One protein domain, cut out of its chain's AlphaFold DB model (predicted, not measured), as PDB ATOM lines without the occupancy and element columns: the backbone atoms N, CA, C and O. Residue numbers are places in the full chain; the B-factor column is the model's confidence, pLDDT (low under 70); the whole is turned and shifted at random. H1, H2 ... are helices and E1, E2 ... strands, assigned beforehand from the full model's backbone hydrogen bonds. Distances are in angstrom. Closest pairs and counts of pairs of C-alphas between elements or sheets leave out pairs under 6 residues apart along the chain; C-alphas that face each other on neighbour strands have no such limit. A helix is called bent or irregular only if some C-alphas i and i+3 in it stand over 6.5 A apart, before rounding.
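Overview. This is residues 80 to 254 of the 266 residues of the protein "RHH_1 domain-containing protein" of Candidatus Prometheoarchaeum syntrophicum (UniProt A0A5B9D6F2). A long two-stranded hairpin, E1 and E2, reaches away as an arm from a body of helices, and E3 pairs with the base of that hairpin to make a small, strongly twisted sheet. In the body H2 packs on H4, and H8 meets H4 crosswise from the other side; H5 lies crosswise close to H8, the short H7 comes just before H8 in the chain, and H6 and H1 lie farthest out, their centres 22.4 A and 20.9 A from the mean of the C-alphas. The printed part has 175 residues, with eight named helices and three named strands along the chain as H1 H2 H3 E1 E2 H4 H5 H6 H7 H8 E3; the class is mixed, helices and strands. The sheet runs E1 E2 E3, all antiparallel. The whole is compact, with a radius of gyration of the C-alphas of 17.5 A, and its spans are 49 by 43 by 32 A.

Arrangement. Begin at the sheet, with E1, residues 136 to 145, and E2, residues 152 to 163, a hairpin of antiparallel neighbours at 154 degrees. Look at N 138 and O 159, 2.8 A apart, and N 153 and O 144, 2.9 A, both within hydrogen-bond range. E3, residues 245 to 253, is the antiparallel neighbour of E2 at 124 degrees, with N 246 and O 162 at 2.8 A and N 253 and O 158 at 2.9 A; E3 bends by 87 degrees at residue 250. H8, residues 222 to 232, is on the sheet, and its closest C-alphas to E3 are those of Ile 232 and Phe 248, 5.2 A apart. H4, residues 169 to 181, only grazes the sheet with its residues 169 to 180. H4 touches H8, closest at the C-alphas of Tyr 177 and Glu 231, 6.8 A, about perpendicular at 87 degrees. H2, residues 94 to 115, touches H4, closest at the C-alphas of Gly 101 and Val 171, 4.1 A; they run the same way at a tilt of 36 degrees, only just steep. H3, residues 120 to 129, grazes the sheet with residues 120 to 124 and only just touches residues 108 to 112 of H2, with 3 pairs of C-alphas within 8 A, the closest Phe 112 and Lys 123 at 7.1 A. Helix packing is mostly crossed, with no shallow tilt among the three touching pairs that have a tilt. H1, residues 80 to 90, is close to H2 but not clearly touching, with the C-alphas of Leu 89 and Gln 97 at 6.8 A. H5, residues 191 to 198, only just touches H7, residues 216 to 220, with 3 pairs of C-alphas within 8 A, the closest Leu 193 and Leu 218 at 6.5 A. H6, residues 202 to 207, touches no helix. In each of the eight helices every O i to N i+4 pair is within hydrogen-bond range.

Along the chain. Find C-alpha 80 at (-27.702, -1.027, -27.854), where H1 begins. H2 measures 31.2 A from first to last C-alpha, and H4 measures 18.1 A. Find C-alpha 136 at (-27.577, 3.317, -47.996); from there E1 runs 28.0 A to C-alpha 145, and E2 comes back over 31.6 A. E3 ends at C-alpha 253, at (-25.409, -0.389, -59.527). H8 is neither bent nor irregular, but only just: C-alphas 229 and 232 are 6.1 A apart.

Size, cuts and confidence. The two C-alphas farthest apart are those of Ile 81 and Thr 149, 56.0 A. The printed part, residues 80 to 254, has no cut. The link from H8 to E3, residues 233 to 244, is long. The mean pLDDT of the printed part is 78.7, and 31 residues are under 70, among them residues 113 to 118, 142 to 153 and 206 to 212.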
ATOM      1  N   GLU A  80     -28.324  -1.940 -28.808       69.50
ATOM      2  CA  GLU A  80     -27.702  -1.027 -27.854       69.50
ATOM      3  C   GLU A  80     -26.335  -1.549 -27.398       69.50
ATOM      4  O   GLU A  80     -25.369  -0.792 -27.414       69.50
ATOM      5  N   ILE A  81     -26.218  -2.852 -27.113       76.25
ATOM      6  CA  ILE A  81     -24.937  -3.483 -26.744       76.25
ATOM      7  C   ILE A  81     -23.959  -3.435 -27.919       76.25
ATOM      8  O   ILE A  81     -22.757  -3.249 -27.722       76.25
ATOM      9  N   LEU A  82     -24.463  -3.560 -29.153       73.62
ATOM     10  CA  LEU A  82     -23.629  -3.406 -30.338       73.62
ATOM     11  C   LEU A  82     -22.990  -2.012 -30.368       73.62
ATOM     12  O   LEU A  82     -21.804  -1.923 -30.650       73.62
ATOM     13  N   LYS A  83     -23.708  -0.941 -30.007       73.31
ATOM     14  CA  LYS A  83     -23.135   0.421 -29.964       73.31
ATOM     15  C   LYS A  83     -21.971   0.535 -28.982       73.31
ATOM     16  O   LYS A  83     -20.946   1.120 -29.331       73.31
ATOM     17  N   ASP A  84     -22.100  -0.050 -27.797       79.12
ATOM     18  CA  ASP A  84     -21.026  -0.046 -26.798       79.12
ATOM     19  C   ASP A  84     -19.823  -0.866 -27.281       79.12
ATOM     20  O   ASP A  84     -18.671  -0.437 -27.184       79.12
ATOM     21  N   LEU A  85     -20.085  -2.021 -27.898       79.06
ATOM     22  CA  LEU A  85     -19.049  -2.853 -28.499       79.06
ATOM     23  C   LEU A  85     -18.333  -2.116 -29.639       79.06
ATOM     24  O   LEU A  85     -17.110  -2.169 -29.726       79.06
ATOM     25  N   LEU A  86     -19.061  -1.369 -30.470       80.56
ATOM     26  CA  LEU A  86     -18.501  -0.557 -31.552       80.56
ATOM     27  C   LEU A  86     -17.564   0.538 -31.029       80.56
ATOM     28  O   LEU A  86     -16.501   0.749 -31.616       80.56
ATOM     29  N   GLN A  87     -17.903   1.191 -29.914       81.06
ATOM     30  CA  GLN A  87     -17.001   2.157 -29.274       81.06
ATOM     31  C   GLN A  87     -15.700   1.487 -28.823       81.06
ATOM     32  O   GLN A  87     -14.615   2.003 -29.086       81.06
ATOM     33  N   LEU A  88     -15.789   0.303 -28.211       84.56
ATOM     34  CA  LEU A  88     -14.604  -0.462 -27.812       84.56
ATOM     35  C   LEU A  88     -13.762  -0.888 -29.020       84.56
ATOM     36  O   LEU A  88     -12.533  -0.833 -28.964       84.56
ATOM     37  N   LEU A  89     -14.401  -1.268 -30.128       85.12
ATOM     38  CA  LEU A  89     -13.710  -1.653 -31.358       85.12
ATOM     39  C   LEU A  89     -12.893  -0.511 -31.965       85.12
ATOM     40  O   LEU A  89     -11.808  -0.768 -32.488       85.12
ATOM     41  N   GLN A  90     -13.365   0.735 -31.871       83.94
ATOM     42  CA  GLN A  90     -12.615   1.906 -32.345       83.94
ATOM     43  C   GLN A  90     -11.302   2.119 -31.578       83.94
ATOM     44  O   GLN A  90     -10.346   2.645 -32.143       83.94
ATOM     45  N   LEU A  91     -11.236   1.681 -30.317       88.12
ATOM     46  CA  LEU A  91     -10.043   1.800 -29.472       88.12
ATOM     47  C   LEU A  91      -9.011   0.693 -29.730       88.12
ATOM     48  O   LEU A  91      -7.876   0.781 -29.258       88.12
ATOM     49  N   LEU A  92      -9.383  -0.364 -30.457       89.62
ATOM     50  CA  LEU A  92      -8.462  -1.450 -30.764       89.62
ATOM     51  C   LEU A  92      -7.412  -1.013 -31.796       89.62
ATOM     52  O   LEU A  92      -7.733  -0.260 -32.713       89.62
ATOM     53  N   PRO A  93      -6.183  -1.556 -31.739       90.56
ATOM     54  CA  PRO A  93      -5.205  -1.388 -32.811       90.56
ATOM     55  C   PRO A  93      -5.768  -1.824 -34.172       90.56
ATOM     56  O   PRO A  93      -6.454  -2.848 -34.246       90.56
ATOM     57  N   GLU A  94      -5.417  -1.125 -35.259       87.81
ATOM     58  CA  GLU A  94      -5.914  -1.424 -36.619       87.81
ATOM     59  C   GLU A  94      -5.738  -2.896 -37.004       87.81
ATOM     60  O   GLU A  94      -6.649  -3.503 -37.554       87.81
ATOM     61  N   LYS A  95      -4.615  -3.520 -36.638       90.12
ATOM     62  CA  LYS A  95      -4.375  -4.951 -36.880       90.12
ATOM     63  C   LYS A  95      -5.477  -5.854 -36.305       90.12
ATOM     64  O   LYS A  95      -5.841  -6.853 -36.923       90.12
ATOM     65  N   ASN A  96      -6.003  -5.515 -35.130       91.50
ATOM     66  CA  ASN A  96      -7.082  -6.269 -34.494       91.50
ATOM     67  C   ASN A  96      -8.429  -5.963 -35.154       91.50
ATOM     68  O   ASN A  96      -9.211  -6.883 -35.377       91.50
ATOM     69  N   GLN A  97      -8.669  -4.703 -35.527       91.75
ATOM     70  CA  GLN A  97      -9.848  -4.308 -36.305       91.75
ATOM     71  C   GLN A  97      -9.908  -5.066 -37.644       91.75
ATOM     72  O   GLN A  97     -10.931  -5.660 -37.979       91.75
ATOM     73  N   ILE A  98      -8.782  -5.144 -38.358       91.81
ATOM     74  CA  ILE A  98      -8.631  -5.926 -39.592       91.81
ATOM     75  C   ILE A  98      -8.972  -7.395 -39.344       91.81
ATOM     76  O   ILE A  98      -9.750  -7.978 -40.090       91.81
ATOM     77  N   ALA A  99      -8.427  -7.997 -38.283       91.62
ATOM     78  CA  ALA A  99      -8.687  -9.400 -37.964       91.62
ATOM     79  C   ALA A  99     -10.175  -9.676 -37.678       91.62
ATOM     80  O   ALA A  99     -10.673 -10.753 -38.007       91.62
ATOM     81  N   ILE A 100     -10.884  -8.718 -37.075       91.38
ATOM     82  CA  ILE A 100     -12.333  -8.795 -36.861       91.38
ATOM     83  C   ILE A 100     -13.073  -8.710 -38.196       91.38
ATOM     84  O   ILE A 100     -13.907  -9.572 -38.467       91.38
ATOM     85  N   GLY A 101     -12.734  -7.740 -39.049       91.56
ATOM     86  CA  GLY A 101     -13.337  -7.604 -40.378       91.56
ATOM     87  C   GLY A 101     -13.134  -8.847 -41.244       91.56
ATOM     88  O   GLY A 101     -14.088  -9.369 -41.815       91.56
ATOM     89  N   ASP A 102     -11.920  -9.400 -41.244       91.94
ATOM     90  CA  ASP A 102     -11.589 -10.668 -41.901       91.94
ATOM     91  C   ASP A 102     -12.500 -11.812 -41.429       91.94
ATOM     92  O   ASP A 102     -13.038 -12.556 -42.250       91.94
ATOM     93  N   LYS A 103     -12.686 -11.951 -40.107       89.81
ATOM     94  CA  LYS A 103     -13.548 -12.989 -39.520       89.81
ATOM     95  C   LYS A 103     -15.012 -12.794 -39.901       89.81
ATOM     96  O   LYS A 103     -15.661 -13.773 -40.259       89.81
ATOM     97  N   LEU A 104     -15.516 -11.561 -39.857       88.44
ATOM     98  CA  LEU A 104     -16.880 -11.242 -40.289       88.44
ATOM     99  C   LEU A 104     -17.086 -11.628 -41.754       88.44
ATOM    100  O   LEU A 104     -18.029 -12.350 -42.072       88.44
ATOM    101  N   GLY A 105     -16.159 -11.238 -42.632       89.44
ATOM    102  CA  GLY A 105     -16.208 -11.603 -44.045       89.44
ATOM    103  C   GLY A 105     -16.168 -13.117 -44.268       89.44
ATOM    104  O   GLY A 105     -16.877 -13.625 -45.132       89.44
ATOM    105  N   THR A 106     -15.390 -13.864 -43.474       87.50
ATOM    106  CA  THR A 106     -15.374 -15.336 -43.527       87.50
ATOM    107  C   THR A 106     -16.718 -15.930 -43.122       87.50
ATOM    108  O   THR A 106     -17.209 -16.815 -43.815       87.50
ATOM    109  N   ILE A 107     -17.333 -15.442 -42.040       83.81
ATOM    110  CA  ILE A 107     -18.652 -15.920 -41.602       83.81
ATOM    111  C   ILE A 107     -19.687 -15.689 -42.707       83.81
ATOM    112  O   ILE A 107     -20.421 -16.611 -43.060       83.81
ATOM    113  N   ILE A 108     -19.698 -14.494 -43.304       83.31
ATOM    114  CA  ILE A 108     -20.631 -14.157 -44.384       83.31
ATOM    115  C   ILE A 108     -20.377 -15.035 -45.611       83.31
ATOM    116  O   ILE A 108     -21.322 -15.628 -46.115       83.31
ATOM    117  N   ASN A 109     -19.130 -15.177 -46.074       84.25
ATOM    118  CA  ASN A 109     -18.822 -16.017 -47.237       84.25
ATOM    119  C   ASN A 109     -19.193 -17.489 -47.015       84.25
ATOM    120  O   ASN A 109     -19.702 -18.122 -47.936       84.25
ATOM    121  N   ASN A 110     -18.969 -18.031 -45.817       80.38
ATOM    122  CA  ASN A 110     -19.326 -19.416 -45.503       80.38
ATOM    123  C   ASN A 110     -20.848 -19.622 -45.534       80.38
ATOM    124  O   ASN A 110     -21.337 -20.577 -46.143       80.38
ATOM    125  N   ASN A 111     -21.605 -18.705 -44.924       72.06
ATOM    126  CA  ASN A 111     -23.069 -18.754 -44.961       72.06
ATOM    127  C   ASN A 111     -23.597 -18.543 -46.391       72.06
ATOM    128  O   ASN A 111     -24.501 -19.247 -46.827       72.06
ATOM    129  N   PHE A 112     -22.974 -17.647 -47.155       75.06
ATOM    130  CA  PHE A 112     -23.304 -17.371 -48.552       75.06
ATOM    131  C   PHE A 112     -23.100 -18.589 -49.463       75.06
ATOM    132  O   PHE A 112     -23.986 -18.921 -50.245       75.06
ATOM    133  N   GLN A 113     -21.971 -19.297 -49.320       69.38
ATOM    134  CA  GLN A 113     -21.707 -20.541 -50.057       69.38
ATOM    135  C   GLN A 113     -22.772 -21.604 -49.790       69.38
ATOM    136  O   GLN A 113     -23.095 -22.385 -50.681       69.38
ATOM    137  N   THR A 114     -23.333 -21.619 -48.582       63.16
ATOM    138  CA  THR A 114     -24.359 -22.595 -48.207       63.16
ATOM    139  C   THR A 114     -25.748 -22.189 -48.707       63.16
ATOM    140  O   THR A 114     -26.528 -23.051 -49.100       63.16
ATOM    141  N   ALA A 115     -26.036 -20.885 -48.774       60.22
ATOM    142  CA  ALA A 115     -27.296 -20.341 -49.287       60.22
ATOM    143  C   ALA A 115     -27.401 -20.325 -50.829       60.22
ATOM    144  O   ALA A 115     -28.462 -20.014 -51.364       60.22
ATOM    145  N   GLY A 116     -26.323 -20.645 -51.559       61.62
ATOM    146  CA  GLY A 116     -26.327 -20.719 -53.029       61.62
ATOM    147  C   GLY A 116     -26.382 -19.367 -53.748       61.62
ATOM    148  O   GLY A 116     -26.566 -19.326 -54.963       61.62
ATOM    149  N   LEU A 117     -26.205 -18.273 -53.011       65.62
ATOM    150  CA  LEU A 117     -26.128 -16.919 -53.546       65.62
ATOM    151  C   LEU A 117     -24.828 -16.755 -54.368       65.62
ATOM    152  O   LEU A 117     -23.841 -17.457 -54.129       65.62
ATOM    153  N   GLN A 118     -24.813 -15.868 -55.366       65.75
ATOM    154  CA  GLN A 118     -23.715 -15.739 -56.343       65.75
ATOM    155  C   GLN A 118     -23.182 -14.307 -56.499       65.75
ATOM    156  O   GLN A 118     -21.989 -14.140 -56.760       65.75
ATOM    157  N   ASN A 119     -24.008 -13.271 -56.315       76.19
ATOM    158  CA  ASN A 119     -23.614 -11.884 -56.607       76.19
ATOM    159  C   ASN A 119     -23.378 -11.020 -55.346       76.19
ATOM    160  O   ASN A 119     -23.704 -11.396 -54.219       76.19
ATOM    161  N   LEU A 120     -22.733  -9.861 -55.530       76.56
ATOM    162  CA  LEU A 120     -22.405  -8.929 -54.440       76.56
ATOM    163  C   LEU A 120     -23.647  -8.259 -53.834       76.56
ATOM    164  O   LEU A 120     -23.651  -7.973 -52.635       76.56
ATOM    165  N   ASP A 121     -24.700  -8.047 -54.623       77.38
ATOM    166  CA  ASP A 121     -25.957  -7.463 -54.149       77.38
ATOM    167  C   ASP A 121     -26.669  -8.381 -53.152       77.38
ATOM    168  O   ASP A 121     -27.101  -7.933 -52.093       77.38
ATOM    169  N   GLU A 122     -26.691  -9.682 -53.420       78.44
ATOM    170  CA  GLU A 122     -27.200 -10.710 -52.512       78.44
ATOM    171  C   GLU A 122     -26.379 -10.769 -51.217       78.44
ATOM    172  O   GLU A 122     -26.942 -10.887 -50.127       78.44
ATOM    173  N   LYS A 123     -25.044 -10.620 -51.297       78.56
ATOM    174  CA  LYS A 123     -24.189 -10.511 -50.095       78.56
ATOM    175  C   LYS A 123     -24.560  -9.289 -49.270       78.56
ATOM    176  O   LYS A 123     -24.662  -9.386 -48.048       78.56
ATOM    177  N   ARG A 124     -24.758  -8.140 -49.918       84.38
ATOM    178  CA  ARG A 124     -25.182  -6.903 -49.256       84.38
ATOM    179  C   ARG A 124     -26.532  -7.095 -48.568       84.38
ATOM    180  O   ARG A 124     -26.660  -6.757 -47.394       84.38
ATOM    181  N   GLU A 125     -27.518  -7.643 -49.274       79.12
ATOM    182  CA  GLU A 125     -28.859  -7.894 -48.735       79.12
ATOM    183  C   GLU A 125     -28.829  -8.826 -47.531       79.12
ATOM    184  O   GLU A 125     -29.490  -8.547 -46.533       79.12
ATOM    185  N   LEU A 126     -27.998  -9.864 -47.577       77.69
ATOM    186  CA  LEU A 126     -27.781 -10.767 -46.454       77.69
ATOM    187  C   LEU A 126     -27.221 -10.035 -45.225       77.69
ATOM    188  O   LEU A 126     -27.766 -10.136 -44.127       77.69
ATOM    189  N   ILE A 127     -26.151  -9.258 -45.407       82.06
ATOM    190  CA  ILE A 127     -25.512  -8.496 -44.320       82.06
ATOM    191  C   ILE A 127     -26.496  -7.490 -43.708       82.06
ATOM    192  O   ILE A 127     -26.548  -7.319 -42.486       82.06
ATOM    193  N   GLN A 128     -27.289  -6.838 -44.558       80.81
ATOM    194  CA  GLN A 128     -28.325  -5.905 -44.136       80.81
ATOM    195  C   GLN A 128     -29.484  -6.623 -43.432       80.81
ATOM    196  O   GLN A 128     -30.016  -6.100 -42.455       80.81
ATOM    197  N   GLY A 129     -29.830  -7.837 -43.867       73.44
ATOM    198  CA  GLY A 129     -30.813  -8.711 -43.228       73.44
ATOM    199  C   GLY A 129     -30.412  -9.121 -41.811       73.44
ATOM    200  O   GLY A 129     -31.257  -9.137 -40.918       73.44
ATOM    201  N   PHE A 130     -29.117  -9.346 -41.566       73.31
ATOM    202  CA  PHE A 130     -28.591  -9.566 -40.215       73.31
ATOM    203  C   PHE A 130     -28.513  -8.303 -39.358       73.31
ATOM    204  O   PHE A 130     -28.173  -8.384 -38.178       73.31
ATOM    205  N   ASN A 131     -28.809  -7.135 -39.933       74.19
ATOM    206  CA  ASN A 131     -28.677  -5.836 -39.280       74.19
ATOM    207  C   ASN A 131     -27.251  -5.573 -38.748       74.19
ATOM    208  O   ASN A 131     -27.065  -4.826 -37.790       74.19
ATOM    209  N   TRP A 132     -26.237  -6.196 -39.361       78.38
ATOM    210  CA  TRP A 132     -24.833  -5.993 -38.990       78.38
ATOM    211  C   TRP A 132     -24.314  -4.673 -39.540       78.38
ATOM    212  O   TRP A 132     -23.642  -3.921 -38.835       78.38
ATOM    213  N   ILE A 133     -24.624  -4.399 -40.811       84.94
ATOM    214  CA  ILE A 133     -24.216  -3.194 -41.531       84.94
ATOM    215  C   ILE A 133     -25.397  -2.690 -42.355       84.94
ATOM    216  O   ILE A 133     -26.056  -3.441 -43.072       84.94
ATOM    217  N   LYS A 134     -25.649  -1.388 -42.257       86.06
ATOM    218  CA  LYS A 134     -26.648  -0.665 -43.024       86.06
ATOM    219  C   LYS A 134     -25.979  -0.111 -44.270       86.06
ATOM    220  O   LYS A 134     -25.101   0.744 -44.174       86.06
ATOM    221  N   PHE A 135     -26.458  -0.548 -45.423       87.69
ATOM    222  CA  PHE A 135     -26.094   0.028 -46.706       87.69
ATOM    223  C   PHE A 135     -27.157   1.045 -47.116       87.69
ATOM    224  O   PHE A 135     -28.358   0.794 -47.011       87.69
ATOM    225  N   THR A 136     -26.713   2.222 -47.541       88.38
ATOM    226  CA  THR A 136     -27.577   3.317 -47.996       88.38
ATOM    227  C   THR A 136     -27.222   3.636 -49.442       88.38
ATOM    228  O   THR A 136     -26.047   3.874 -49.710       88.38
ATOM    229  N   PRO A 137     -28.176   3.631 -50.383       87.06
ATOM    230  CA  PRO A 137     -27.873   3.987 -51.760       87.06
ATOM    231  C   PRO A 137     -27.506   5.474 -51.843       87.06
ATOM    232  O   PRO A 137     -28.124   6.319 -51.193       87.06
ATOM    233  N   VAL A 138     -26.482   5.789 -52.629       84.88
ATOM    234  CA  VAL A 138     -26.002   7.150 -52.879       84.88
ATOM    235  C   VAL A 138     -25.923   7.354 -54.382       84.88
ATOM    236  O   VAL A 138     -25.158   6.674 -55.060       84.88
ATOM    237  N   HIS A 139     -26.687   8.314 -54.893       84.75
ATOM    238  CA  HIS A 139     -26.686   8.663 -56.308       84.75
ATOM    239  C   HIS A 139     -25.684   9.783 -56.563       84.75
ATOM    240  O   HIS A 139     -25.684  10.809 -55.878       84.75
ATOM    241  N   LEU A 140     -24.825   9.577 -57.553       75.94
ATOM    242  CA  LEU A 140     -23.875  10.563 -58.035       75.94
ATOM    243  C   LEU A 140     -24.063  10.733 -59.536       75.94
ATOM    244  O   LEU A 140     -24.131   9.763 -60.291       75.94
ATOM    245  N   ILE A 141     -24.151  11.990 -59.953       74.00
ATOM    246  CA  ILE A 141     -24.227  12.373 -61.359       74.00
ATOM    247  C   ILE A 141     -22.819  12.804 -61.755       74.00
ATOM    248  O   ILE A 141     -22.394  13.911 -61.423       74.00
ATOM    249  N   ASP A 142     -22.100  11.913 -62.431       67.44
ATOM    250  CA  ASP A 142     -20.780  12.205 -62.982       67.44
ATOM    251  C   ASP A 142     -20.940  12.738 -64.419       67.44
ATOM    252  O   ASP A 142     -21.742  12.238 -65.215       67.44
ATOM    253  N   GLU A 143     -20.164  13.762 -64.775       65.44
ATOM    254  CA  GLU A 143     -20.051  14.244 -66.156       65.44
ATOM    255  C   GLU A 143     -18.795  13.638 -66.794       65.44
ATOM    256  O   GLU A 143     -17.677  14.100 -66.560       65.44
ATOM    257  N   GLU A 144     -18.962  12.595 -67.611       66.06
ATOM    258  CA  GLU A 144     -17.852  12.009 -68.365       66.06
ATOM    259  C   GLU A 144     -17.773  12.611 -69.769       66.06
ATOM    260  O   GLU A 144     -18.755  12.708 -70.509       66.06
ATOM    261  N   LYS A 145     -16.563  13.025 -70.161       54.28
ATOM    262  CA  LYS A 145     -16.287  13.421 -71.543       54.28
ATOM    263  C   LYS A 145     -16.171  12.167 -72.394       54.28
ATOM    264  O   LYS A 145     -15.215  11.406 -72.240       54.28
ATOM    265  N   VAL A 146     -17.088  12.000 -73.341       58.19
ATOM    266  CA  VAL A 146     -16.980  10.935 -74.336       58.19
ATOM    267  C   VAL A 146     -15.763  11.243 -75.202       58.19
ATOM    268  O   VAL A 146     -15.693  12.261 -75.898       58.19
ATOM    269  N   SER A 147     -14.771  10.357 -75.137       50.34
ATOM    270  CA  SER A 147     -13.432  10.515 -75.720       50.34
ATOM    271  C   SER A 147     -13.415  10.722 -77.242       50.34
ATOM    272  O   SER A 147     -12.365  11.040 -77.798       50.34
ATOM    273  N   LYS A 148     -14.565  10.592 -77.919       52.88
ATOM    274  CA  LYS A 148     -14.698  10.716 -79.375       52.88
ATOM    275  C   LYS A 148     -15.502  11.928 -79.866       52.88
ATOM    276  O   LYS A 148     -15.291  12.314 -81.008       52.88
ATOM    277  N   THR A 149     -16.356  12.562 -79.055       54.28
ATOM    278  CA  THR A 149     -17.295  13.594 -79.561       54.28
ATOM    279  C   THR A 149     -17.202  14.968 -78.894       54.28
ATOM    280  O   THR A 149     -17.886  15.884 -79.329       54.28
ATOM    281  N   LYS A 150     -16.342  15.179 -77.882       55.94
ATOM    282  CA  LYS A 150     -16.341  16.397 -77.026       55.94
ATOM    283  C   LYS A 150     -17.675  16.661 -76.301       55.94
ATOM    284  O   LYS A 150     -17.765  17.639 -75.564       55.94
ATOM    285  N   GLU A 151     -18.666  15.790 -76.456       55.78
ATOM    286  CA  GLU A 151     -19.917  15.826 -75.715       55.78
ATOM    287  C   GLU A 151     -19.699  15.252 -74.313       55.78
ATOM    288  O   GLU A 151     -19.038  14.225 -74.116       55.78
ATOM    289  N   THR A 152     -20.219  15.962 -73.319       60.91
ATOM    290  CA  THR A 152     -20.290  15.510 -71.931       60.91
ATOM    291  C   THR A 152     -21.558  14.694 -71.753       60.91
ATOM    292  O   THR A 152     -22.661  15.231 -71.862       60.91
ATOM    293  N   GLN A 153     -21.407  13.404 -71.471       67.62
ATOM    294  CA  GLN A 153     -22.520  12.545 -71.103       67.62
ATOM    295  C   GLN A 153     -22.679  12.582 -69.583       67.62
ATOM    296  O   GLN A 153     -21.723  12.348 -68.842       67.62
ATOM    297  N   LYS A 154     -23.895  12.879 -69.117       71.06
ATOM    298  CA  LYS A 154     -24.259  12.689 -67.710       71.06
ATOM    299  C   LYS A 154     -24.505  11.207 -67.476       71.06
ATOM    300  O   LYS A 154     -25.456  10.644 -68.031       71.06
ATOM    301  N   ILE A 155     -23.632  10.599 -66.684       72.06
ATOM    302  CA  ILE A 155     -23.752   9.217 -66.241       72.06
ATOM    303  C   ILE A 155     -24.204   9.267 -64.791       72.06
ATOM    304  O   ILE A 155     -23.504   9.780 -63.919       72.06
ATOM    305  N   GLU A 156     -25.400   8.751 -64.549       75.25
ATOM    306  CA  GLU A 156     -25.879   8.534 -63.196       75.25
ATOM    307  C   GLU A 156     -25.332   7.198 -62.698       75.25
ATOM    308  O   GLU A 156     -25.390   6.177 -63.387       75.25
ATOM    309  N   ARG A 157     -24.714   7.227 -61.522       78.75
ATOM    310  CA  ARG A 157     -24.119   6.062 -60.876       78.75
ATOM    311  C   ARG A 157     -24.668   5.968 -59.466       78.75
ATOM    312  O   ARG A 157     -24.622   6.944 -58.718       78.75
ATOM    313  N   GLN A 158     -25.144   4.786 -59.092       82.31
ATOM    314  CA  GLN A 158     -25.563   4.514 -57.726       82.31
ATOM    315  C   GLN A 158     -24.478   3.725 -57.003       82.31
ATOM    316  O   GLN A 158     -24.083   2.651 -57.440       82.31
ATOM    317  N   PHE A 159     -24.025   4.245 -55.873       84.44
ATOM    318  CA  PHE A 159     -23.053   3.627 -54.979       84.44
ATOM    319  C   PHE A 159     -23.733   3.187 -53.688       84.44
ATOM    320  O   PHE A 159     -24.814   3.674 -53.352       84.44
ATOM    321  N   TRP A 160     -23.079   2.318 -52.918       86.69
ATOM    322  CA  TRP A 160     -23.532   2.024 -51.558       86.69
ATOM    323  C   TRP A 160     -22.658   2.726 -50.538       86.69
ATOM    324  O   TRP A 160     -21.438   2.577 -50.526       86.69
ATOM    325  N   GLY A 161     -23.326   3.494 -49.688       87.94
ATOM    326  CA  GLY A 161     -22.778   4.173 -48.533       87.94
ATOM    327  C   GLY A 161     -22.936   3.345 -47.260       87.94
ATOM    328  O   GLY A 161     -24.023   2.824 -47.002       87.94
ATOM    329  N   ILE A 162     -21.899   3.278 -46.423       89.88
ATOM    330  CA  ILE A 162     -21.991   2.772 -45.041       89.88
ATOM    331  C   ILE A 162     -21.829   3.956 -44.077       89.88
ATOM    332  O   ILE A 162     -20.859   4.698 -44.227       89.88
ATOM    333  N   PRO A 163     -22.735   4.169 -43.099       87.62
ATOM    334  CA  PRO A 163     -22.593   5.245 -42.122       87.62
ATOM    335  C   PRO A 163     -21.277   5.148 -41.349       87.62
ATOM    336  O   PRO A 163     -20.884   4.068 -40.896       87.62
ATOM    337  N   LYS A 164     -20.601   6.285 -41.178       84.00
ATOM    338  CA  LYS A 164     -19.275   6.344 -40.549       84.00
ATOM    339  C   LYS A 164     -19.247   5.809 -39.121       84.00
ATOM    340  O   LYS A 164     -18.292   5.150 -38.712       84.00
ATOM    341  N   ASP A 165     -20.282   6.125 -38.360       81.94
ATOM    342  CA  ASP A 165     -20.448   5.758 -36.957       81.94
ATOM    343  C   ASP A 165     -20.774   4.274 -36.755       81.94
ATOM    344  O   ASP A 165     -20.753   3.794 -35.623       81.94
ATOM    345  N   MET A 166     -21.034   3.535 -37.837       83.81
ATOM    346  CA  MET A 166     -21.483   2.157 -37.736       83.81
ATOM    347  C   MET A 166     -20.357   1.174 -37.433       83.81
ATOM    348  O   MET A 166     -20.563   0.278 -36.630       83.81
ATOM    349  N   TRP A 167     -19.186   1.314 -38.059       87.88
ATOM    350  CA  TRP A 167     -18.032   0.438 -37.826       87.88
ATOM    351  C   TRP A 167     -16.720   1.173 -38.127       87.88
ATOM    352  O   TRP A 167     -16.695   2.046 -38.999       87.88
ATOM    353  N   PRO A 168     -15.602   0.800 -37.473       89.00
ATOM    354  CA  PRO A 168     -14.292   1.307 -37.857       89.00
ATOM    355  C   PRO A 168     -13.972   0.957 -39.314       89.00
ATOM    356  O   PRO A 168     -14.205  -0.167 -39.768       89.00
ATOM    357  N   ILE A 169     -13.374   1.907 -40.027       87.69
ATOM    358  CA  ILE A 169     -13.095   1.794 -41.461       87.69
ATOM    359  C   ILE A 169     -12.242   0.565 -41.808       87.69
ATOM    360  O   ILE A 169     -12.509  -0.132 -42.783       87.69
ATOM    361  N   SER A 170     -11.279   0.219 -40.949       88.94
ATOM    362  CA  SER A 170     -10.402  -0.940 -41.133       88.94
ATOM    363  C   SER A 170     -11.133  -2.276 -40.947       88.94
ATOM    364  O   SER A 170     -10.765  -3.258 -41.592       88.94
ATOM    365  N   VAL A 171     -12.201  -2.321 -40.135       91.31
ATOM    366  CA  VAL A 171     -13.098  -3.491 -40.059       91.31
ATOM    367  C   VAL A 171     -13.872  -3.632 -41.368       91.31
ATOM    368  O   VAL A 171     -13.898  -4.717 -41.948       91.31
ATOM    369  N   ILE A 172     -14.466  -2.536 -41.850       90.50
ATOM    370  CA  ILE A 172     -15.261  -2.521 -43.084       90.50
ATOM    371  C   ILE A 172     -14.413  -2.928 -44.291       90.50
ATOM    372  O   ILE A 172     -14.809  -3.822 -45.034       90.50
ATOM    373  N   HIS A 173     -13.225  -2.347 -44.453       89.56
ATOM    374  CA  HIS A 173     -12.305  -2.679 -45.543       89.56
ATOM    375  C   HIS A 173     -11.890  -4.148 -45.535       89.56
ATOM    376  O   HIS A 173     -11.985  -4.813 -46.565       89.56
ATOM    377  N   ALA A 174     -11.492  -4.678 -44.377       91.69
ATOM    378  CA  ALA A 174     -11.104  -6.080 -44.266       91.69
ATOM    379  C   ALA A 174     -12.269  -7.035 -44.551       91.69
ATOM    380  O   ALA A 174     -12.091  -8.054 -45.223       91.69
ATOM    381  N   MET A 175     -13.471  -6.687 -44.089       92.00
ATOM    382  CA  MET A 175     -14.674  -7.455 -44.377       92.00
ATOM    383  C   MET A 175     -15.009  -7.431 -45.873       92.00
ATOM    384  O   MET A 175     -15.182  -8.494 -46.462       92.00
ATOM    385  N   LEU A 176     -15.073  -6.256 -46.506       89.12
ATOM    386  CA  LEU A 176     -15.413  -6.123 -47.929       89.12
ATOM    387  C   LEU A 176     -14.397  -6.833 -48.832       89.12
ATOM    388  O   LEU A 176     -14.806  -7.603 -49.698       89.12
ATOM    389  N   TYR A 177     -13.096  -6.680 -48.574       88.81
ATOM    390  CA  TYR A 177     -12.030  -7.407 -49.280       88.81
ATOM    391  C   TYR A 177     -12.276  -8.917 -49.258       88.81
ATOM    392  O   TYR A 177     -12.251  -9.606 -50.285       88.81
ATOM    393  N   ARG A 178     -12.572  -9.451 -48.066       89.50
ATOM    394  CA  ARG A 178     -12.884 -10.867 -47.892       89.50
ATOM    395  C   ARG A 178     -14.137 -11.250 -48.670       89.50
ATOM    396  O   ARG A 178     -14.144 -12.303 -49.300       89.50
ATOM    397  N   LEU A 179     -15.184 -10.433 -48.649       86.94
ATOM    398  CA  LEU A 179     -16.432 -10.708 -49.364       86.94
ATOM    399  C   LEU A 179     -16.247 -10.742 -50.881       86.94
ATOM    400  O   LEU A 179     -16.820 -11.614 -51.537       86.94
ATOM    401  N   ILE A 180     -15.451  -9.827 -51.430       84.56
ATOM    402  CA  ILE A 180     -15.255  -9.691 -52.876       84.56
ATOM    403  C   ILE A 180     -14.320 -10.791 -53.398       84.56
ATOM    404  O   ILE A 180     -14.654 -11.471 -54.364       84.56
ATOM    405  N   TYR A 181     -13.185 -11.031 -52.733       84.25
ATOM    406  CA  TYR A 181     -12.130 -11.910 -53.265       84.25
ATOM    407  C   TYR A 181     -12.007 -13.257 -52.568       84.25
ATOM    408  O   TYR A 181     -11.229 -14.108 -52.997       84.25
ATOM    409  N   ASN A 182     -12.713 -13.453 -51.455       86.19
ATOM    410  CA  ASN A 182     -12.528 -14.599 -50.567       86.19
ATOM    411  C   ASN A 182     -11.078 -14.762 -50.053       86.19
ATOM    412  O   ASN A 182     -10.659 -15.840 -49.633       86.19
ATOM    413  N   LYS A 183     -10.303 -13.674 -50.038       88.81
ATOM    414  CA  LYS A 183      -8.901 -13.633 -49.600       88.81
ATOM    415  C   LYS A 183      -8.755 -12.899 -48.268       88.81
ATOM    416  O   LYS A 183      -9.658 -12.194 -47.835       88.81
ATOM    417  N   LYS A 184      -7.617 -13.106 -47.600       88.44
ATOM    418  CA  LYS A 184      -7.305 -12.453 -46.323       88.44
ATOM    419  C   LYS A 184      -6.804 -11.038 -46.544       88.44
ATOM    420  O   LYS A 184      -5.920 -10.843 -47.375       88.44
ATOM    421  N   PHE A 185      -7.310 -10.099 -45.754       88.88
ATOM    422  CA  PHE A 185      -6.823  -8.729 -45.775       88.88
ATOM    423  C   PHE A 185      -5.362  -8.648 -45.316       88.88
ATOM    424  O   PHE A 185      -4.915  -9.395 -44.436       88.88
ATOM    425  N   ASN A 186      -4.587  -7.735 -45.899       85.75
ATOM    426  CA  ASN A 186      -3.179  -7.607 -45.549       85.75
ATOM    427  C   ASN A 186      -3.025  -7.051 -44.127       85.75
ATOM    428  O   ASN A 186      -3.406  -5.924 -43.831       85.75
ATOM    429  N   SER A 187      -2.406  -7.827 -43.237       79.44
ATOM    430  CA  SER A 187      -2.223  -7.449 -41.831       79.44
ATOM    431  C   SER A 187      -1.230  -6.308 -41.592       79.44
ATOM    432  O   SER A 187      -1.127  -5.834 -40.465       79.44
ATOM    433  N   ILE A 188      -0.447  -5.934 -42.608       78.81
ATOM    434  CA  ILE A 188       0.504  -4.806 -42.573       78.81
ATOM    435  C   ILE A 188      -0.201  -3.500 -42.991       78.81
ATOM    436  O   ILE A 188       0.411  -2.439 -43.028       78.81
ATOM    437  N   TRP A 189      -1.487  -3.570 -43.332       81.69
ATOM    438  CA  TRP A 189      -2.265  -2.414 -43.734       81.69
ATOM    439  C   TRP A 189      -2.398  -1.360 -42.635       81.69
ATOM    440  O   TRP A 189      -2.658  -1.686 -41.478       81.69
ATOM    441  N   GLU A 190      -2.341  -0.102 -43.069       81.25
ATOM    442  CA  GLU A 190      -2.760   1.066 -42.304       81.25
ATOM    443  C   GLU A 190      -3.532   1.999 -43.242       81.25
ATOM    444  O   GLU A 190      -3.074   2.257 -44.363       81.25
ATOM    445  N   ALA A 191      -4.661   2.565 -42.802       76.88
ATOM    446  CA  ALA A 191      -5.456   3.466 -43.653       76.88
ATOM    447  C   ALA A 191      -4.636   4.675 -44.154       76.88
ATOM    448  O   ALA A 191      -4.815   5.162 -45.275       76.88
ATOM    449  N   SER A 192      -3.660   5.111 -43.350       79.00
ATOM    450  CA  SER A 192      -2.746   6.208 -43.678       79.00
ATOM    451  C   SER A 192      -1.886   5.943 -44.924       79.00
ATOM    452  O   SER A 192      -1.523   6.886 -45.632       79.00
ATOM    453  N   LEU A 193      -1.562   4.677 -45.219       81.19
ATOM    454  CA  LEU A 193      -0.723   4.304 -46.359       81.19
ATOM    455  C   LEU A 193      -1.456   4.531 -47.678       81.19
ATOM    456  O   LEU A 193      -0.877   5.072 -48.619       81.19
ATOM    457  N   TYR A 194      -2.739   4.195 -47.750       78.06
ATOM    458  CA  TYR A 194      -3.503   4.403 -48.973       78.06
ATOM    459  C   TYR A 194      -3.820   5.868 -49.231       78.06
ATOM    460  O   TYR A 194      -3.681   6.324 -50.362       78.06
ATOM    461  N   LYS A 195      -4.129   6.644 -48.185       80.31
ATOM    462  CA  LYS A 195      -4.269   8.101 -48.319       80.31
ATOM    463  C   LYS A 195      -3.008   8.725 -48.924       80.31
ATOM    464  O   LYS A 195      -3.085   9.424 -49.932       80.31
ATOM    465  N   LYS A 196      -1.833   8.369 -48.387       82.00
ATOM    466  CA  LYS A 196      -0.537   8.771 -48.959       82.00
ATOM    467  C   LYS A 196      -0.374   8.306 -50.406       82.00
ATOM    468  O   LYS A 196       0.239   9.012 -51.195       82.00
ATOM    469  N   TYR A 197      -0.878   7.124 -50.760       81.69
ATOM    470  CA  TYR A 197      -0.827   6.606 -52.126       81.69
ATOM    471  C   TYR A 197      -1.749   7.369 -53.096       81.69
ATOM    472  O   TYR A 197      -1.338   7.637 -54.227       81.69
ATOM    473  N   LEU A 198      -2.949   7.771 -52.668       77.75
ATOM    474  CA  LEU A 198      -3.877   8.580 -53.468       77.75
ATOM    475  C   LEU A 198      -3.374  10.002 -53.715       77.75
ATOM    476  O   LEU A 198      -3.575  10.539 -54.801       77.75
ATOM    477  N   GLU A 199      -2.685  10.597 -52.744       81.31
ATOM    478  CA  GLU A 199      -2.096  11.937 -52.866       81.31
ATOM    479  C   GLU A 199      -0.950  12.003 -53.899       81.31
ATOM    480  O   GLU A 199      -0.476  13.085 -54.261       81.31
ATOM    481  N   LEU A 200      -0.477  10.858 -54.405       79.19
ATOM    482  CA  LEU A 200       0.594  10.818 -55.394       79.19
ATOM    483  C   LEU A 200       0.078  11.065 -56.809       79.19
ATOM    484  O   LEU A 200      -0.844  10.413 -57.296       79.19
ATOM    485  N   THR A 201       0.787  11.942 -57.525       72.94
ATOM    486  CA  THR A 201       0.552  12.166 -58.953       72.94
ATOM    487  C   THR A 201       0.734  10.867 -59.758       72.94
ATOM    488  O   THR A 201       1.542  10.012 -59.374       72.94
ATOM    489  N   PRO A 202       0.070  10.707 -60.919       73.19
ATOM    490  CA  PRO A 202       0.215   9.516 -61.766       73.19
ATOM    491  C   PRO A 202       1.674   9.195 -62.146       73.19
ATOM    492  O   PRO A 202       2.079   8.032 -62.219       73.19
ATOM    493  N   GLU A 203       2.501  10.223 -62.334       67.38
ATOM    494  CA  GLU A 203       3.939  10.102 -62.600       67.38
ATOM    495  C   GLU A 203       4.713   9.579 -61.382       67.38
ATOM    496  O   GLU A 203       5.596   8.726 -61.516       67.38
ATOM    497  N   ARG A 204       4.351  10.027 -60.172       67.56
ATOM    498  CA  ARG A 204       4.910   9.518 -58.912       67.56
ATOM    499  C   ARG A 204       4.463   8.083 -58.636       67.56
ATOM    500  O   ARG A 204       5.308   7.272 -58.255       67.56
ATOM    501  N   LYS A 205       3.208   7.731 -58.950       70.12
ATOM    502  CA  LYS A 205       2.710   6.343 -58.915       70.12
ATOM    503  C   LYS A 205       3.536   5.425 -59.838       70.12
ATOM    504  O   LYS A 205       3.916   4.320 -59.452       70.12
ATOM    505  N   LYS A 206       3.926   5.893 -61.032       69.56
ATOM    506  CA  LYS A 206       4.847   5.151 -61.923       69.56
ATOM    507  C   LYS A 206       6.277   5.058 -61.365       69.56
ATOM    508  O   LYS A 206       6.949   4.041 -61.551       69.56
ATOM    509  N   ASN A 207       6.738   6.080 -60.643       68.12
ATOM    510  CA  ASN A 207       8.085   6.156 -60.065       68.12
ATOM    511  C   ASN A 207       8.312   5.310 -58.797       68.12
ATOM    512  O   ASN A 207       9.473   5.134 -58.418       68.12
ATOM    513  N   PHE A 208       7.279   4.711 -58.186       66.38
ATOM    514  CA  PHE A 208       7.452   3.749 -57.078       66.38
ATOM    515  C   PHE A 208       8.470   2.651 -57.393       66.38
ATOM    516  O   PHE A 208       9.250   2.258 -56.530       66.38
ATOM    517  N   LYS A 209       8.487   2.167 -58.645       59.28
ATOM    518  CA  LYS A 209       9.426   1.124 -59.093       59.28
ATOM    519  C   LYS A 209      10.882   1.602 -59.142       59.28
ATOM    520  O   LYS A 209      11.777   0.774 -59.039       59.28
ATOM    521  N   LYS A 210      11.122   2.904 -59.321       65.56
ATOM    522  CA  LYS A 210      12.456   3.462 -59.596       65.56
ATOM    523  C   LYS A 210      13.186   3.961 -58.348       65.56
ATOM    524  O   LYS A 210      14.407   3.936 -58.341       65.56
ATOM    525  N   ASN A 211      12.472   4.370 -57.291       67.38
ATOM    526  CA  ASN A 211      13.082   4.939 -56.078       67.38
ATOM    527  C   ASN A 211      12.562   4.295 -54.779       67.38
ATOM    528  O   ASN A 211      11.811   4.917 -54.023       67.38
ATOM    529  N   PRO A 212      12.977   3.052 -54.468       64.12
ATOM    530  CA  PRO A 212      12.364   2.272 -53.400       64.12
ATOM    531  C   PRO A 212      12.631   2.786 -51.979       64.12
ATOM    532  O   PRO A 212      11.848   2.504 -51.074       64.12
ATOM    533  N   LYS A 213      13.698   3.571 -51.779       70.62
ATOM    534  CA  LYS A 213      14.068   4.129 -50.466       70.62
ATOM    535  C   LYS A 213      13.116   5.228 -49.981       70.62
ATOM    536  O   LYS A 213      12.867   5.303 -48.786       70.62
ATOM    537  N   ILE A 214      12.570   6.035 -50.894       68.50
ATOM    538  CA  ILE A 214      11.647   7.142 -50.569       68.50
ATOM    539  C   ILE A 214      10.269   6.596 -50.157       68.50
ATOM    540  O   ILE A 214       9.565   7.198 -49.357       68.50
ATOM    541  N   TYR A 215       9.916   5.414 -50.664       71.19
ATOM    542  CA  TYR A 215       8.594   4.807 -50.533       71.19
ATOM    543  C   TYR A 215       8.635   3.454 -49.818       71.19
ATOM    544  O   TYR A 215       7.876   2.547 -50.155       71.19
ATOM    545  N   LYS A 216       9.559   3.277 -48.866       77.12
ATOM    546  CA  LYS A 216       9.867   1.969 -48.267       77.12
ATOM    547  C   LYS A 216       8.625   1.244 -47.740       77.12
ATOM    548  O   LYS A 216       8.499   0.048 -47.978       77.12
ATOM    549  N   ASP A 217       7.718   1.947 -47.070       74.44
ATOM    550  CA  ASP A 217       6.522   1.331 -46.482       74.44
ATOM    551  C   ASP A 217       5.439   1.041 -47.519       74.44
ATOM    552  O   ASP A 217       4.905  -0.062 -47.550       74.44
ATOM    553  N   LEU A 218       5.213   1.958 -48.462       77.88
ATOM    554  CA  LEU A 218       4.287   1.741 -49.576       77.88
ATOM    555  C   LEU A 218       4.751   0.612 -50.500       77.88
ATOM    556  O   LEU A 218       3.929  -0.146 -50.991       77.88
ATOM    557  N   ASN A 219       6.061   0.431 -50.685       77.88
ATOM    558  CA  ASN A 219       6.594  -0.687 -51.463       77.88
ATOM    559  C   ASN A 219       6.325  -2.051 -50.827       77.88
ATOM    560  O   ASN A 219       6.178  -3.019 -51.567       77.88
ATOM    561  N   LYS A 220       6.233  -2.146 -49.492       78.06
ATOM    562  CA  LYS A 220       5.891  -3.411 -48.815       78.06
ATOM    563  C   LYS A 220       4.455  -3.848 -49.101       78.06
ATOM    564  O   LYS A 220       4.169  -5.038 -49.055       78.06
ATOM    565  N   VAL A 221       3.565  -2.892 -49.367       80.81
ATOM    566  CA  VAL A 221       2.128  -3.128 -49.567       80.81
ATOM    567  C   VAL A 221       1.661  -2.732 -50.965       80.81
ATOM    568  O   VAL A 221       0.471  -2.642 -51.204       80.81
ATOM    569  N   LYS A 222       2.567  -2.484 -51.909       80.00
ATOM    570  CA  LYS A 222       2.231  -1.884 -53.205       80.00
ATOM    571  C   LYS A 222       1.278  -2.730 -54.037       80.00
ATOM    572  O   LYS A 222       0.324  -2.196 -54.587       80.00
ATOM    573  N   ASP A 223       1.552  -4.025 -54.138       80.56
ATOM    574  CA  ASP A 223       0.693  -4.927 -54.905       80.56
ATOM    575  C   ASP A 223      -0.689  -5.008 -54.253       80.56
ATOM    576  O   ASP A 223      -1.698  -4.940 -54.944       80.56
ATOM    577  N   PHE A 224      -0.722  -4.996 -52.915       83.62
ATOM    578  CA  PHE A 224      -1.958  -4.877 -52.154       83.62
ATOM    579  C   PHE A 224      -2.665  -3.536 -52.394       83.62
ATOM    580  O   PHE A 224      -3.866  -3.536 -52.570       83.62
ATOM    581  N   LEU A 225      -1.962  -2.399 -52.452       82.12
ATOM    582  CA  LEU A 225      -2.557  -1.081 -52.722       82.12
ATOM    583  C   LEU A 225      -3.206  -1.016 -54.109       82.12
ATOM    584  O   LEU A 225      -4.264  -0.410 -54.242       82.12
ATOM    585  N   TYR A 226      -2.581  -1.621 -55.124       79.88
ATOM    586  CA  TYR A 226      -3.169  -1.700 -56.464       79.88
ATOM    587  C   TYR A 226      -4.359  -2.641 -56.527       79.88
ATOM    588  O   TYR A 226      -5.329  -2.301 -57.198       79.88
ATOM    589  N   GLU A 227      -4.275  -3.803 -55.866       80.81
ATOM    590  CA  GLU A 227      -5.424  -4.702 -55.735       80.81
ATOM    591  C   GLU A 227      -6.551  -3.909 -55.073       80.81
ATOM    592  O   GLU A 227      -7.546  -3.656 -55.741       80.81
ATOM    593  N   PHE A 228      -6.285  -3.338 -53.888       78.75
ATOM    594  CA  PHE A 228      -7.209  -2.591 -53.032       78.75
ATOM    595  C   PHE A 228      -7.871  -1.370 -53.690       78.75
ATOM    596  O   PHE A 228      -9.063  -1.139 -53.495       78.75
ATOM    597  N   GLU A 229      -7.140  -0.602 -54.510       80.94
ATOM    598  CA  GLU A 229      -7.705   0.488 -55.331       80.94
ATOM    599  C   GLU A 229      -8.790  -0.026 -56.287       80.94
ATOM    600  O   GLU A 229      -9.793   0.656 -56.496       80.94
ATOM    601  N   GLY A 230      -8.634  -1.241 -56.816       75.50
ATOM    602  CA  GLY A 230      -9.663  -1.910 -57.606       75.50
ATOM    603  C   GLY A 230     -10.851  -2.430 -56.787       75.50
ATOM    604  O   GLY A 230     -11.900  -2.682 -57.369       75.50
ATOM    605  N   GLU A 231     -10.720  -2.580 -55.467       71.94
ATOM    606  CA  GLU A 231     -11.696  -3.295 -54.624       71.94
ATOM    607  C   GLU A 231     -12.698  -2.411 -53.914       71.94
ATOM    608  O   GLU A 231     -13.801  -2.851 -53.602       71.94
ATOM    609  N   ILE A 232     -12.302  -1.189 -53.582       75.69
ATOM    610  CA  ILE A 232     -13.206  -0.253 -52.919       75.69
ATOM    611  C   ILE A 232     -13.427   1.016 -53.730       75.69
ATOM    612  O   ILE A 232     -14.315   1.802 -53.402       75.69
ATOM    613  N   GLY A 233     -12.682   1.181 -54.822       76.38
ATOM    614  CA  GLY A 233     -12.697   2.376 -55.644       76.38
ATOM    615  C   GLY A 233     -11.541   3.314 -55.335       76.38
ATOM    616  O   GLY A 233     -10.834   3.187 -54.336       76.38
ATOM    617  N   SER A 234     -11.363   4.290 -56.219       75.19
ATOM    618  CA  SER A 234     -10.260   5.263 -56.155       75.19
ATOM    619  C   SER A 234     -10.607   6.534 -55.370       75.19
ATOM    620  O   SER A 234      -9.798   7.461 -55.279       75.19
ATOM    621  N   ARG A 235     -11.817   6.590 -54.801       79.06
ATOM    622  CA  ARG A 235     -12.331   7.731 -54.042       79.06
ATOM    623  C   ARG A 235     -11.619   7.846 -52.695       79.06
ATOM    624  O   ARG A 235     -11.590   6.908 -51.899       79.06
ATOM    625  N   LYS A 236     -11.054   9.024 -52.423       78.88
ATOM    626  CA  LYS A 236     -10.370   9.327 -51.151       78.88
ATOM    627  C   LYS A 236     -11.333   9.316 -49.964       78.88
ATOM    628  O   LYS A 236     -10.933   9.004 -48.846       78.88
ATOM    629  N   GLU A 237     -12.602   9.603 -50.232       82.00
ATOM    630  CA  GLU A 237     -13.688   9.668 -49.261       82.00
ATOM    631  C   GLU A 237     -13.902   8.315 -48.571       82.00
ATOM    632  O   GLU A 237     -14.327   8.253 -47.421       82.00
ATOM    633  N   ASN A 238     -13.508   7.224 -49.228       81.38
ATOM    634  CA  ASN A 238     -13.592   5.865 -48.697       81.38
ATOM    635  C   ASN A 238     -12.571   5.615 -47.574       81.38
ATOM    636  O   ASN A 238     -12.547   4.536 -47.001       81.38
ATOM    637  N   PHE A 239     -11.705   6.589 -47.274       78.12
ATOM    638  CA  PHE A 239     -10.609   6.495 -46.303       78.12
ATOM    639  C   PHE A 239     -10.613   7.632 -45.285       78.12
ATOM    640  O   PHE A 239      -9.860   7.610 -44.308       78.12
ATOM    641  N   GLU A 240     -11.426   8.652 -45.526       77.00
ATOM    642  CA  GLU A 240     -11.558   9.797 -44.648       77.00
ATOM    643  C   GLU A 240     -12.622   9.473 -43.605       77.00
ATOM    644  O   GLU A 240     -13.812   9.366 -43.898       77.00
ATOM    645  N   ALA A 241     -12.187   9.335 -42.350       68.00
ATOM    646  CA  ALA A 241     -13.114   9.103 -41.260       68.00
ATOM    647  C   ALA A 241     -14.156  10.226 -41.184       68.00
ATOM    648  O   ALA A 241     -15.235   9.982 -40.706       68.00
ATOM    649  N   GLU A 242     -13.910  11.460 -41.612       73.44
ATOM    650  CA  GLU A 242     -14.818  12.597 -41.370       73.44
ATOM    651  C   GLU A 242     -16.118  12.622 -42.199       73.44
ATOM    652  O   GLU A 242     -16.995  13.429 -41.896       73.44
ATOM    653  N   HIS A 243     -16.309  11.728 -43.172       79.31
ATOM    654  CA  HIS A 243     -17.533  11.717 -43.983       79.31
ATOM    655  C   HIS A 243     -18.755  11.139 -43.262       79.31
ATOM    656  O   HIS A 243     -18.642  10.349 -42.332       79.31
ATOM    657  N   ILE A 244     -19.952  11.529 -43.717       83.50
ATOM    658  CA  ILE A 244     -21.230  11.003 -43.204       83.50
ATOM    659  C   ILE A 244     -21.411   9.532 -43.623       83.50
ATOM    660  O   ILE A 244     -21.889   8.715 -42.835       83.50
ATOM    661  N   TYR A 245     -20.980   9.187 -44.841       87.88
ATOM    662  CA  TYR A 245     -20.977   7.828 -45.378       87.88
ATOM    663  C   TYR A 245     -19.617   7.513 -46.000       87.88
ATOM    664  O   TYR A 245     -19.028   8.370 -46.657       87.88
ATOM    665  N   TYR A 246     -19.166   6.272 -45.849       87.69
ATOM    666  CA  TYR A 246     -18.112   5.692 -46.676       87.69
ATOM    667  C   TYR A 246     -18.731   5.193 -47.977       87.69
ATOM    668  O   TYR A 246     -19.685   4.419 -47.916       87.69
ATOM    669  N   TYR A 247     -18.218   5.617 -49.129       86.62
ATOM    670  CA  TYR A 247     -18.714   5.196 -50.441       86.62
ATOM    671  C   TYR A 247     -17.933   3.971 -50.932       86.62
ATOM    672  O   TYR A 247     -16.777   3.793 -50.574       86.62
ATOM    673  N   PHE A 248     -18.538   3.104 -51.740       86.50
ATOM    674  CA  PHE A 248     -17.834   1.941 -52.289       86.50
ATOM    675  C   PHE A 248     -18.193   1.739 -53.760       86.50
ATOM    676  O   PHE A 248     -19.339   1.413 -54.082       86.50
ATOM    677  N   ASP A 249     -17.205   1.909 -54.647       81.56
ATOM    678  CA  ASP A 249     -17.391   1.800 -56.103       81.56
ATOM    679  C   ASP A 249     -17.705   0.364 -56.534       81.56
ATOM    680  O   ASP A 249     -18.470   0.147 -57.467       81.56
ATOM    681  N   VAL A 250     -17.172  -0.633 -55.826       76.38
ATOM    682  CA  VAL A 250     -17.370  -2.056 -56.158       76.38
ATOM    683  C   VAL A 250     -18.763  -2.569 -55.812       76.38
ATOM    684  O   VAL A 250     -19.174  -3.619 -56.295       76.38
ATOM    685  N   LEU A 251     -19.532  -1.812 -55.032       80.19
ATOM    686  CA  LEU A 251     -20.939  -2.119 -54.799       80.19
ATOM    687  C   LEU A 251     -21.858  -1.405 -55.816       80.19
ATOM    688  O   LEU A 251     -23.073  -1.509 -55.711       80.19
ATOM    689  N   ARG A 252     -21.317  -0.664 -56.793       75.44
ATOM    690  CA  ARG A 252     -22.102   0.173 -57.711       75.44
ATOM    691  C   ARG A 252     -23.181  -0.606 -58.471       75.44
ATOM    692  O   ARG A 252     -22.917  -1.669 -59.020       75.44
ATOM    693  N   ILE A 253     -24.354   0.015 -58.594       71.31
ATOM    694  CA  ILE A 253     -25.409  -0.389 -59.527       71.31
ATOM    695  C   ILE A 253     -25.354   0.550 -60.732       71.31
ATOM    696  O   ILE A 253     -25.354   1.780 -60.591       71.31
ATOM    697  N   GLU A 254     -25.257  -0.032 -61.925       66.38
ATOM    698  CA  GLU A 254     -25.457   0.694 -63.175       66.38
ATOM    699  C   GLU A 254     -26.942   0.609 -63.522       66.38
ATOM    700  O   GLU A 254     -27.452  -0.470 -63.816       66.38
TER     701      GLU A 254